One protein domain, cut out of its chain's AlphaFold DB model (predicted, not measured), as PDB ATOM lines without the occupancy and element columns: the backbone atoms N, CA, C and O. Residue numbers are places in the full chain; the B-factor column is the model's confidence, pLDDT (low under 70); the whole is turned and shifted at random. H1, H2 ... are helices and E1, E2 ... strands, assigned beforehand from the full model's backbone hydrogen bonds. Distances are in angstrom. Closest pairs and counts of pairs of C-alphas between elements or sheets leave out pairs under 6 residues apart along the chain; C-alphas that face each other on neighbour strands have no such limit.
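This is residues 17 to 98 of the 98 residues of an uncharacterized protein of Nostoc sp. HK-01 (UniProt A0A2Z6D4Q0). Look for one strongly twisted sheet of six strands, built from two three-stranded halves joined through E1 and E6, with a short helix, H1, packed on one face of the second half. In the first half the E1-E2 hairpin bends sharply. The printed part has 82 residues, mostly strand, running E1 to E6 and then H1; the mixed sheet has the order E3 E2 E1 E6 E5 E4. It is compact and rounded, with a radius of gyration of the C-alphas of 13.2 A and spans of 33 by 33 by 24 A.

Find C-alpha 17 at (-22.502, -2.598, -51.242), where E1, residues 17 to 25, begins its 19.5 A. E2 is residues 28 to 36, 20.3 A, and E3 residues 41 to 45, 12.7 A. Next come E4, residues 53 to 64, 29.5 A; E5, residues 67 to 77, 30.4 A; and E6, residues 81 to 87, 19.8 A. H1, residues 91 to 97, 10.2 A, ends at (-16.091, -1.470, -33.422).

E1, E2 and E3 form a meander, each strand the antiparallel neighbour of the one before; look at N 19 and O 33, 2.9 A, and N 34 and O 43, 2.8 A. E1 bends by 88 degrees at residue 22, and E2 by 81 degrees at residue 31. E1 and E6 are parallel neighbours, with N 85 and O 18 2.8 A apart. E4, E5 and E6 form a second meander; see N 71 and O 60, 2.8 A, and N 74 and O 84, 2.9 A. H1 is on the sheet at a height of 8.9 A, over E6 and, only just, E5, on which 3 of its C-alphas fall. The closest C-alphas of H1 and E6, Ala 93 and Thr 86, are 6.6 A apart. In H1 every O i to N i+4 pair is within hydrogen-bond range.

The C-alphas of Lys 66 and Asp 79 are farthest apart, 35.7 A. The printed part has no cut and no long link; E3 to E4 is short, the others tight. No printed residue has a pLDDT under 70.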
ATOM      1  N   TYR A  17     -21.929  -3.243 -52.421       92.81
ATOM      2  CA  TYR A  17     -22.502  -2.598 -51.242       92.81
ATOM      3  C   TYR A  17     -23.639  -3.423 -50.638       92.81
ATOM      4  O   TYR A  17     -24.625  -3.753 -51.304       92.81
ATOM      5  N   LEU A  18     -23.518  -3.669 -49.336       93.75
ATOM      6  CA  LEU A  18     -24.529  -4.288 -48.492       93.75
ATOM      7  C   LEU A  18     -24.966  -3.300 -47.419       93.75
ATOM      8  O   LEU A  18     -24.145  -2.632 -46.796       93.75
ATOM      9  N   TYR A  19     -26.265  -3.227 -47.170       91.38
ATOM     10  CA  TYR A  19     -26.831  -2.414 -46.103       91.38
ATOM     11  C   TYR A  19     -27.451  -3.310 -45.042       91.38
ATOM     12  O   TYR A  19     -28.064  -4.330 -45.356       91.38
ATOM     13  N   VAL A  20     -27.302  -2.912 -43.781       87.56
ATOM     14  CA  VAL A  20     -27.807  -3.680 -42.639       87.56
ATOM     15  C   VAL A  20     -29.195  -3.182 -42.258       87.56
ATOM     16  O   VAL A  20     -29.366  -2.018 -41.887       87.56
ATOM     17  N   LYS A  21     -30.192  -4.065 -42.334       83.44
ATOM     18  CA  LYS A  21     -31.553  -3.830 -41.837       83.44
ATOM     19  C   LYS A  21     -32.235  -5.171 -41.615       83.44
ATOM     20  O   LYS A  21     -32.267  -5.996 -42.517       83.44
ATOM     21  N   SER A  22     -32.833  -5.345 -40.442       78.50
ATOM     22  CA  SER A  22     -33.755  -6.451 -40.194       78.50
ATOM     23  C   SER A  22     -35.068  -6.197 -40.937       78.50
ATOM     24  O   SER A  22     -35.720  -5.172 -40.707       78.50
ATOM     25  N   GLY A  23     -35.458  -7.117 -41.810       79.56
ATOM     26  CA  GLY A  23     -36.738  -7.082 -42.506       79.56
ATOM     27  C   GLY A  23     -37.247  -8.483 -42.816       79.56
ATOM     28  O   GLY A  23     -36.534  -9.467 -42.638       79.56
ATOM     29  N   GLU A  24     -38.484  -8.555 -43.294       79.31
ATOM     30  CA  GLU A  24     -39.102  -9.784 -43.788       79.31
ATOM     31  C   GLU A  24     -39.567  -9.561 -45.226       79.31
ATOM     32  O   GLU A  24     -40.139  -8.514 -45.547       79.31
ATOM     33  N   LEU A  25     -39.300 -10.526 -46.105       76.62
ATOM     34  CA  LEU A  25     -39.855 -10.568 -47.453       76.62
ATOM     35  C   LEU A  25     -40.371 -11.982 -47.717       76.62
ATOM     36  O   LEU A  25     -39.632 -12.949 -47.575       76.62
ATOM     37  N   SER A  26     -41.643 -12.098 -48.105       74.62
ATOM     38  CA  SER A  26     -42.267 -13.382 -48.464       74.62
ATOM     39  C   SER A  26     -42.166 -14.473 -47.382       74.62
ATOM     40  O   SER A  26     -42.103 -15.655 -47.703       74.62
ATOM     41  N   GLY A  27     -42.170 -14.084 -46.100       78.81
ATOM     42  CA  GLY A  27     -42.098 -15.009 -44.960       78.81
ATOM     43  C   GLY A  27     -40.680 -15.406 -44.534       78.81
ATOM     44  O   GLY A  27     -40.533 -16.135 -43.557       78.81
ATOM     45  N   GLU A  28     -39.644 -14.907 -45.213       78.31
ATOM     46  CA  GLU A  28     -38.246 -15.112 -44.832       78.31
ATOM     47  C   GLU A  28     -37.634 -13.815 -44.297       78.31
ATOM     48  O   GLU A  28     -37.823 -12.728 -44.858       78.31
ATOM     49  N   SER A  29     -36.899 -13.922 -43.189       83.25
ATOM     50  CA  SER A  29     -36.181 -12.793 -42.608       83.25
ATOM     51  C   SER A  29     -34.826 -12.607 -43.284       83.25
ATOM     52  O   SER A  29     -34.095 -13.562 -43.545       83.25
ATOM     53  N   TYR A  30     -34.471 -11.351 -43.538       85.56
ATOM     54  CA  TYR A  30     -33.163 -10.970 -44.059       85.56
ATOM     55  C   TYR A  30     -32.527  -9.909 -43.160       85.56
ATOM     56  O   TYR A  30     -33.204  -9.099 -42.521       85.56
ATOM     57  N   LEU A  31     -31.197  -9.937 -43.106       85.19
ATOM     58  CA  LEU A  31     -30.384  -8.987 -42.337       85.19
ATOM     59  C   LEU A  31     -29.659  -7.980 -43.235       85.19
ATOM     60  O   LEU A  31     -29.265  -6.902 -42.782       85.19
ATOM     61  N   TRP A  32     -29.495  -8.341 -44.506       90.00
ATOM     62  CA  TRP A  32     -28.696  -7.619 -45.482       90.00
ATOM     63  C   TRP A  32     -29.534  -7.365 -46.728       90.00
ATOM     64  O   TRP A  32     -30.352  -8.199 -47.119       90.00
ATOM     65  N   TYR A  33     -29.324  -6.223 -47.366       91.06
ATOM     66  CA  TYR A  33     -29.962  -5.908 -48.637       91.06
ATOM     67  C   TYR A  33     -29.040  -5.073 -49.524       91.06
ATOM     68  O   TYR A  33     -28.226  -4.284 -49.034       91.06
ATOM     69  N   HIS A  34     -29.206  -5.216 -50.834       90.44
ATOM     70  CA  HIS A  34     -28.701  -4.268 -51.817       90.44
ATOM     71  C   HIS A  34     -29.710  -3.139 -52.000       90.44
ATOM     72  O   HIS A  34     -30.925  -3.353 -51.964       90.44
ATOM     73  N   PHE A  35     -29.210  -1.930 -52.219       86.44
ATOM     74  CA  PHE A  35     -30.052  -0.781 -52.517       86.44
ATOM     75  C   PHE A  35     -29.836  -0.349 -53.962       86.44
ATOM     76  O   PHE A  35     -28.763   0.153 -54.298       86.44
ATOM     77  N   ASN A  36     -30.849  -0.552 -54.804       84.25
ATOM     78  CA  ASN A  36     -30.860  -0.022 -56.158       84.25
ATOM     79  C   ASN A  36     -31.343   1.433 -56.102       84.25
ATOM     80  O   ASN A  36     -32.502   1.692 -55.785       84.25
ATOM     81  N   ILE A  37     -30.434   2.368 -56.388       79.19
ATOM     82  CA  ILE A  37     -30.708   3.811 -56.350       79.19
ATOM     83  C   ILE A  37     -31.609   4.238 -57.515       79.19
ATOM     84  O   ILE A  37     -32.449   5.112 -57.328       79.19
ATOM     85  N   GLU A  38     -31.443   3.640 -58.696       83.56
ATOM     86  CA  GLU A  38     -32.191   4.011 -59.904       83.56
ATOM     87  C   GLU A  38     -33.676   3.664 -59.776       83.56
ATOM     88  O   GLU A  38     -34.540   4.436 -60.185       83.56
ATOM     89  N   GLU A  39     -33.970   2.519 -59.159       84.94
ATOM     90  CA  GLU A  39     -35.339   2.042 -58.955       84.94
ATOM     91  C   GLU A  39     -35.911   2.367 -57.565       84.94
ATOM     92  O   GLU A  39     -37.067   2.043 -57.306       84.94
ATOM     93  N   ASP A  40     -35.118   2.969 -56.672       82.19
ATOM     94  CA  ASP A  40     -35.442   3.192 -55.249       82.19
ATOM     95  C   ASP A  40     -35.936   1.915 -54.537       82.19
ATOM     96  O   ASP A  40     -36.901   1.912 -53.767       82.19
ATOM     97  N   LYS A  41     -35.283   0.778 -54.820       86.50
ATOM     98  CA  LYS A  41     -35.691  -0.548 -54.329       86.50
ATOM     99  C   LYS A  41     -34.653  -1.195 -53.428       86.50
ATOM    100  O   LYS A  41     -33.454  -1.208 -53.703       86.50
ATOM    101  N   THR A  42     -35.154  -1.830 -52.371       87.00
ATOM    102  CA  THR A  42     -34.384  -2.726 -51.507       87.00
ATOM    103  C   THR A  42     -34.500  -4.158 -52.014       87.00
ATOM    104  O   THR A  42     -35.601  -4.708 -52.047       87.00
ATOM    105  N   ILE A  43     -33.374  -4.766 -52.366       90.00
ATOM    106  CA  ILE A  43     -33.299  -6.160 -52.808       90.00
ATOM    107  C   ILE A  43     -32.672  -6.963 -51.662       90.00
ATOM    108  O   ILE A  43     -31.490  -6.763 -51.376       90.00
ATOM    109  N   PRO A  44     -33.431  -7.817 -50.956       89.56
ATOM    110  CA  PRO A  44     -32.888  -8.562 -49.829       89.56
ATOM    111  C   PRO A  44     -31.872  -9.601 -50.288       89.56
ATOM    112  O   PRO A  44     -32.024 -10.228 -51.338       89.56
ATOM    113  N   VAL A  45     -30.850  -9.800 -49.467       89.50
ATOM    114  CA  VAL A  45     -29.847 -10.843 -49.667       89.50
ATOM    115  C   VAL A  45     -30.236 -12.040 -48.815       89.50
ATOM    116  O   VAL A  45     -30.303 -11.948 -47.591       89.50
ATOM    117  N   GLN A  46     -30.482 -13.167 -49.482       83.75
ATOM    118  CA  GLN A  46     -30.934 -14.406 -48.839       83.75
ATOM    119  C   GLN A  46     -29.805 -15.169 -48.129       83.75
ATOM    120  O   GLN A  46     -30.046 -16.092 -47.349       83.75
ATOM    121  N   HIS A  47     -28.549 -14.791 -48.374       83.75
ATOM    122  CA  HIS A  47     -27.416 -15.374 -47.670       83.75
ATOM    123  C   HIS A  47     -27.425 -14.974 -46.191       83.75
ATOM    124  O   HIS A  47     -27.533 -13.802 -45.830       83.75
ATOM    125  N   ARG A  48     -27.283 -15.979 -45.321       78.81
ATOM    126  CA  ARG A  48     -27.371 -15.808 -43.862       78.81
ATOM    127  C   ARG A  48     -26.118 -15.196 -43.237       78.81
ATOM    128  O   ARG A  48     -26.182 -14.713 -42.111       78.81
ATOM    129  N   GLY A  49     -24.993 -15.207 -43.944       84.62
ATOM    130  CA  GLY A  49     -23.735 -14.660 -43.456       84.62
ATOM    131  C   GLY A  49     -22.768 -14.346 -44.588       84.62
ATOM    132  O   GLY A  49     -22.860 -14.925 -45.669       84.62
ATOM    133  N   LEU A  50     -21.842 -13.437 -44.300       89.25
ATOM    134  CA  LEU A  50     -20.710 -13.089 -45.147       89.25
ATOM    135  C   LEU A  50     -19.433 -13.511 -44.416       89.25
ATOM    136  O   LEU A  50     -19.249 -13.159 -43.251       89.25
ATOM    137  N   THR A  51     -18.571 -14.269 -45.089       92.19
ATOM    138  CA  THR A  51     -17.274 -14.703 -44.552       92.19
ATOM    139  C   THR A  51     -16.171 -14.133 -45.425       92.19
ATOM    140  O   THR A  51     -16.295 -14.134 -46.641       92.19
ATOM    141  N   GLY A  52     -15.098 -13.648 -44.813       93.25
ATOM    142  CA  GLY A  52     -13.961 -13.075 -45.518       93.25
ATOM    143  C   GLY A  52     -13.010 -12.399 -44.540       93.25
ATOM    144  O   GLY A  52     -13.155 -12.531 -43.323       93.25
ATOM    145  N   TYR A  53     -12.049 -11.654 -45.069       95.75
ATOM    146  CA  TYR A  53     -11.106 -10.884 -44.268       95.75
ATOM    147  C   TYR A  53     -11.571  -9.444 -44.135       95.75
ATOM    148  O   TYR A  53     -11.817  -8.773 -45.135       95.75
ATOM    149  N   LEU A  54     -11.642  -8.947 -42.902       94.62
ATOM    150  CA  LEU A  54     -11.806  -7.520 -42.665       94.62
ATOM    151  C   LEU A  54     -10.542  -6.799 -43.145       94.62
ATOM    152  O   LEU A  54      -9.484  -6.934 -42.532       94.62
ATOM    153  N   SER A  55     -10.647  -6.055 -44.242       94.19
ATOM    154  CA  SER A  55      -9.522  -5.313 -44.813       94.19
ATOM    155  C   SER A  55      -9.493  -3.863 -44.346       94.19
ATOM    156  O   SER A  55      -8.418  -3.274 -44.271       94.19
ATOM    157  N   GLU A  56     -10.652  -3.274 -44.031       94.88
ATOM    158  CA  GLU A  56     -10.722  -1.874 -43.610       94.88
ATOM    159  C   GLU A  56     -12.001  -1.536 -42.835       94.88
ATOM    160  O   GLU A  56     -13.070  -2.093 -43.089       94.88
ATOM    161  N   LEU A  57     -11.894  -0.559 -41.933       94.62
ATOM    162  CA  LEU A  57     -13.018   0.125 -41.298       94.62
ATOM    163  C   LEU A  57     -12.921   1.615 -41.629       94.62
ATOM    164  O   LEU A  57     -11.951   2.269 -41.250       94.62
ATOM    165  N   ARG A  58     -13.921   2.159 -42.329       94.56
ATOM    166  CA  ARG A  58     -13.954   3.571 -42.739       94.56
ATOM    167  C   ARG A  58     -15.156   4.274 -42.136       94.56
ATOM    168  O   ARG A  58     -16.274   3.769 -42.195       94.56
ATOM    169  N   VAL A  59     -14.944   5.480 -41.626       92.88
ATOM    170  CA  VAL A  59     -16.036   6.389 -41.267       92.88
ATOM    171  C   VAL A  59     -16.207   7.389 -42.402       92.88
ATOM    172  O   VAL A  59     -15.268   8.102 -42.748       92.88
ATOM    173  N   THR A  60     -17.393   7.421 -43.004       89.69
ATOM    174  CA  THR A  60     -17.689   8.272 -44.159       89.69
ATOM    175  C   THR A  60     -18.861   9.198 -43.863       89.69
ATOM    176  O   THR A  60     -19.895   8.784 -43.337       89.69
ATOM    177  N   ALA A  61     -18.710  10.475 -44.202       87.62
ATOM    178  CA  ALA A  61     -19.820  11.413 -44.221       87.62
ATOM    179  C   ALA A  61     -20.524  11.308 -45.577       87.62
ATOM    180  O   ALA A  61     -19.896  11.456 -46.627       87.62
ATOM    181  N   LYS A  62     -21.828  11.024 -45.570       80.81
ATOM    182  CA  LYS A  62     -22.647  11.015 -46.783       80.81
ATOM    183  C   LYS A  62     -23.805  11.981 -46.618       80.81
ATOM    184  O   LYS A  62     -24.614  11.849 -45.695       80.81
ATOM    185  N   GLU A  63     -23.905  12.940 -47.529       76.12
ATOM    186  CA  GLU A  63     -25.041  13.848 -47.561       76.12
ATOM    187  C   GLU A  63     -26.272  13.110 -48.100       76.12
ATOM    188  O   GLU A  63     -26.258  12.523 -49.183       76.12
ATOM    189  N   PHE A  64     -27.349  13.104 -47.320       70.19
ATOM    190  CA  PHE A  64     -28.636  12.563 -47.740       70.19
ATOM    191  C   PHE A  64     -29.737  13.519 -47.294       70.19
ATOM    192  O   PHE A  64     -29.858  13.826 -46.109       70.19
ATOM    193  N   LYS A  65     -30.543  14.008 -48.245       70.81
ATOM    194  CA  LYS A  65     -31.621  14.986 -47.997       70.81
ATOM    195  C   LYS A  65     -31.151  16.241 -47.230       70.81
ATOM    196  O   LYS A  65     -31.818  16.665 -46.289       70.81
ATOM    197  N   LYS A  66     -30.013  16.835 -47.627       78.56
ATOM    198  CA  LYS A  66     -29.399  18.032 -47.000       78.56
ATOM    199  C   LYS A  66     -28.985  17.857 -45.532       78.56
ATOM    200  O   LYS A  66     -28.805  18.836 -44.812       78.56
ATOM    201  N   LYS A  67     -28.881  16.611 -45.063       76.75
ATOM    202  CA  LYS A  67     -28.320  16.271 -43.757       76.75
ATOM    203  C   LYS A  67     -27.087  15.411 -43.962       76.75
ATOM    204  O   LYS A  67     -27.129  14.408 -44.681       76.75
ATOM    205  N   GLU A  68     -26.006  15.800 -43.306       80.50
ATOM    206  CA  GLU A  68     -24.799  14.997 -43.232       80.50
ATOM    207  C   GLU A  68     -25.072  13.795 -42.323       80.50
ATOM    208  O   GLU A  68     -25.459  13.943 -41.165       80.50
ATOM    209  N   ASN A  69     -24.953  12.590 -42.875       86.44
ATOM    210  CA  ASN A  69     -25.104  11.360 -42.116       86.44
ATOM    211  C   ASN A  69     -23.765  10.641 -42.069       86.44
ATOM    212  O   ASN A  69     -23.215  10.271 -43.107       86.44
ATOM    213  N   ILE A  70     -23.285  10.390 -40.856       91.12
ATOM    214  CA  ILE A  70     -22.068   9.618 -40.633       91.12
ATOM    215  C   ILE A  70     -22.403   8.129 -40.761       91.12
ATOM    216  O   ILE A  70     -23.327   7.604 -40.120       91.12
ATOM    217  N   LYS A  71     -21.659   7.446 -41.624       92.75
ATOM    218  CA  LYS A  71     -21.777   6.020 -41.904       92.75
ATOM    219  C   LYS A  71     -20.485   5.305 -41.526       92.75
ATOM    220  O   LYS A  71     -19.398   5.865 -41.637       92.75
ATOM    221  N   LEU A  72     -20.635   4.068 -41.072       94.38
ATOM    222  CA  LEU A  72     -19.548   3.112 -40.942       94.38
ATOM    223  C   LEU A  72     -19.585   2.199 -42.162       94.38
ATOM    224  O   LEU A  72     -20.622   1.585 -42.430       94.38
ATOM    225  N   ASP A  73     -18.453   2.102 -42.843       95.12
ATOM    226  CA  ASP A  73     -18.198   1.142 -43.906       95.12
ATOM    227  C   ASP A  73     -17.214   0.091 -43.394       95.12
ATOM    228  O   ASP A  73     -16.091   0.410 -43.002       95.12
ATOM    229  N   ILE A  74     -17.648  -1.164 -43.404       95.12
ATOM    230  CA  ILE A  74     -16.836  -2.330 -43.060       95.12
ATOM    231  C   ILE A  74     -16.484  -3.024 -44.372       95.12
ATOM    232  O   ILE A  74     -17.373  -3.532 -45.059       95.12
ATOM    233  N   VAL A  75     -15.206  -3.004 -44.742       95.44
ATOM    234  CA  VAL A  75     -14.719  -3.563 -46.007       95.44
ATOM    235  C   VAL A  75     -14.241  -4.987 -45.768       95.44
ATOM    236  O   VAL A  75     -13.312  -5.213 -44.990       95.44
ATOM    237  N   VAL A  76     -14.883  -5.940 -46.436       95.06
ATOM    238  CA  VAL A  76     -14.593  -7.368 -46.331       95.06
ATOM    239  C   VAL A  76     -14.097  -7.865 -47.680       95.06
ATOM    240  O   VAL A  76     -14.799  -7.765 -48.682       95.06
ATOM    241  N   THR A  77     -12.884  -8.405 -47.701       94.06
ATOM    242  CA  THR A  77     -12.311  -9.055 -48.880       94.06
ATOM    243  C   THR A  77     -12.643 -10.546 -48.843       94.06
ATOM    244  O   THR A  77     -12.250 -11.246 -47.905       94.06
ATOM    245  N   SER A  78     -13.377 -11.019 -49.848       92.25
ATOM    246  CA  SER A  78     -13.797 -12.412 -50.051       92.25
ATOM    247  C   SER A  78     -13.505 -12.813 -51.513       92.25
ATOM    248  O   SER A  78     -12.490 -12.402 -52.074       92.25
ATOM    249  N   ASP A  79     -14.378 -13.604 -52.133       90.38
ATOM    250  CA  ASP A  79     -14.533 -13.773 -53.579       90.38
ATOM    251  C   ASP A  79     -14.722 -12.438 -54.318       90.38
ATOM    252  O   ASP A  79     -14.168 -12.253 -55.400       90.38
ATOM    253  N   GLU A  80     -15.412 -11.483 -53.693       91.12
ATOM    254  CA  GLU A  80     -15.478 -10.081 -54.112       91.12
ATOM    255  C   GLU A  80     -15.123  -9.139 -52.950       91.12
ATOM    256  O   GLU A  80     -14.966  -9.548 -51.794       91.12
ATOM    257  N   VAL A  81     -14.985  -7.844 -53.247       92.81
ATOM    258  CA  VAL A  81     -14.859  -6.815 -52.210       92.81
ATOM    259  C   VAL A  81     -16.256  -6.377 -51.794       92.81
ATOM    260  O   VAL A  81     -16.959  -5.721 -52.558       92.81
ATOM    261  N   TYR A  82     -16.644  -6.690 -50.565       93.94
ATOM    262  CA  TYR A  82     -17.920  -6.279 -49.990       93.94
ATOM    263  C   TYR A  82     -17.741  -5.063 -49.086       93.94
ATOM    264  O   TYR A  82     -16.805  -4.990 -48.291       93.94
ATOM    265  N   VAL A  83     -18.674  -4.115 -49.164       95.19
ATOM    266  CA  VAL A  83     -18.741  -2.962 -48.261       95.19
ATOM    267  C   VAL A  83     -20.064  -2.999 -47.516       95.19
ATOM    268  O   VAL A  83     -21.116  -2.666 -48.064       95.19
ATOM    269  N   ILE A  84     -20.009  -3.390 -46.244       94.31
ATOM    270  CA  ILE A  84     -21.162  -3.347 -45.349       94.31
ATOM    271  C   ILE A  84     -21.281  -1.924 -44.812       94.31
ATOM    272  O   ILE A  84     -20.448  -1.477 -44.022       94.31
ATOM    273  N   ARG A  85     -22.334  -1.221 -45.219       93.56
ATOM    274  CA  ARG A  85     -22.595   0.166 -44.843       93.56
ATOM    275  C   ARG A  85     -23.742   0.263 -43.848       93.56
ATOM    276  O   ARG A  85     -24.865  -0.176 -44.105       93.56
ATOM    277  N   THR A  86     -23.494   0.937 -42.732       92.44
ATOM    278  CA  THR A  86     -24.504   1.212 -41.701       92.44
ATOM    279  C   THR A  86     -24.364   2.624 -41.126       92.44
ATOM    280  O   THR A  86     -23.360   3.297 -41.330       92.44
ATOM    281  N   GLY A  87     -25.380   3.118 -40.414       91.75
ATOM    282  CA  GLY A  87     -25.239   4.336 -39.607       91.75
ATOM    283  C   GLY A  87     -24.303   4.105 -38.420       91.75
ATOM    284  O   GLY A  87     -24.446   3.092 -37.735       91.75
ATOM    285  N   ILE A  88     -23.398   5.051 -38.150       90.88
ATOM    286  CA  ILE A  88     -22.411   4.923 -37.060       90.88
ATOM    287  C   ILE A  88     -23.069   4.758 -35.677       90.88
ATOM    288  O   ILE A  88     -22.546   4.072 -34.808       90.88
ATOM    289  N   GLU A  89     -24.270   5.313 -35.499       90.44
ATOM    290  CA  GLU A  89     -25.009   5.249 -34.234       90.44
ATOM    291  C   GLU A  89     -25.782   3.946 -34.007       90.44
ATOM    292  O   GLU A  89     -26.330   3.733 -32.920       90.44
ATOM    293  N   THR A  90     -25.852   3.071 -35.012       89.50
ATOM    294  CA  THR A  90     -26.600   1.813 -34.910       89.50
ATOM    295  C   THR A  90     -25.944   0.846 -33.924       89.50
ATOM    296  O   THR A  90     -24.723   0.820 -33.776       89.50
ATOM    297  N   ASN A  91     -26.750  -0.010 -33.286       90.12
ATOM    298  CA  ASN A  91     -26.232  -1.064 -32.405       90.12
ATOM    299  C   ASN A  91     -25.255  -1.993 -33.138       90.12
ATOM    300  O   ASN A  91     -24.260  -2.399 -32.553       90.12
ATOM    301  N   PHE A  92     -25.503  -2.258 -34.426       89.88
ATOM    302  CA  PHE A  92     -24.604  -3.043 -35.271       89.88
ATOM    303  C   PHE A  92     -23.229  -2.376 -35.435       89.88
ATOM    304  O   PHE A  92     -22.205  -3.026 -35.250       89.88
ATOM    305  N   ALA A  93     -23.188  -1.071 -35.736       91.00
ATOM    306  CA  ALA A  93     -21.924  -0.337 -35.837       91.00
ATOM    307  C   ALA A  93     -21.161  -0.348 -34.504       91.00
ATOM    308  O   ALA A  93     -19.967  -0.632 -34.467       91.00
ATOM    309  N   LYS A  94     -21.874  -0.099 -33.401       90.94
ATOM    310  CA  LYS A  94     -21.307  -0.094 -32.047       90.94
ATOM    311  C   LYS A  94     -20.756  -1.460 -31.637       90.94
ATOM    312  O   LYS A  94     -19.724  -1.501 -30.981       90.94
ATOM    313  N   SER A  95     -21.408  -2.561 -32.021       87.88
ATOM    314  CA  SER A  95     -20.906  -3.913 -31.746       87.88
ATOM    315  C   SER A  95     -19.737  -4.318 -32.638       87.88
ATOM    316  O   SER A  95     -18.937  -5.136 -32.217       87.88
ATOM    317  N   ALA A  96     -19.642  -3.787 -33.859       85.50
ATOM    318  CA  ALA A  96     -18.559  -4.124 -34.784       85.50
ATOM    319  C   ALA A  96     -17.226  -3.439 -34.434       85.50
ATOM    320  O   ALA A  96     -16.168  -3.956 -34.776       85.50
ATOM    321  N   ILE A  97     -17.278  -2.266 -33.791       82.56
ATOM    322  CA  ILE A  97     -16.091  -1.470 -33.422       82.56
ATOM    323  C   ILE A  97     -15.580  -1.807 -32.006       82.56
ATOM    324  O   ILE A  97     -14.439  -1.486 -31.676       82.56
ATOM    325  N   ARG A  98     -16.420  -2.406 -31.158       76.25
ATOM    326  CA  ARG A  98     -16.112  -2.690 -29.750       76.25
ATOM    327  C   ARG A  98     -15.442  -4.044 -29.569       76.25
ATOM    328  O   ARG A  98     -14.543  -4.101 -28.704       76.25
TER     329      ARG A  98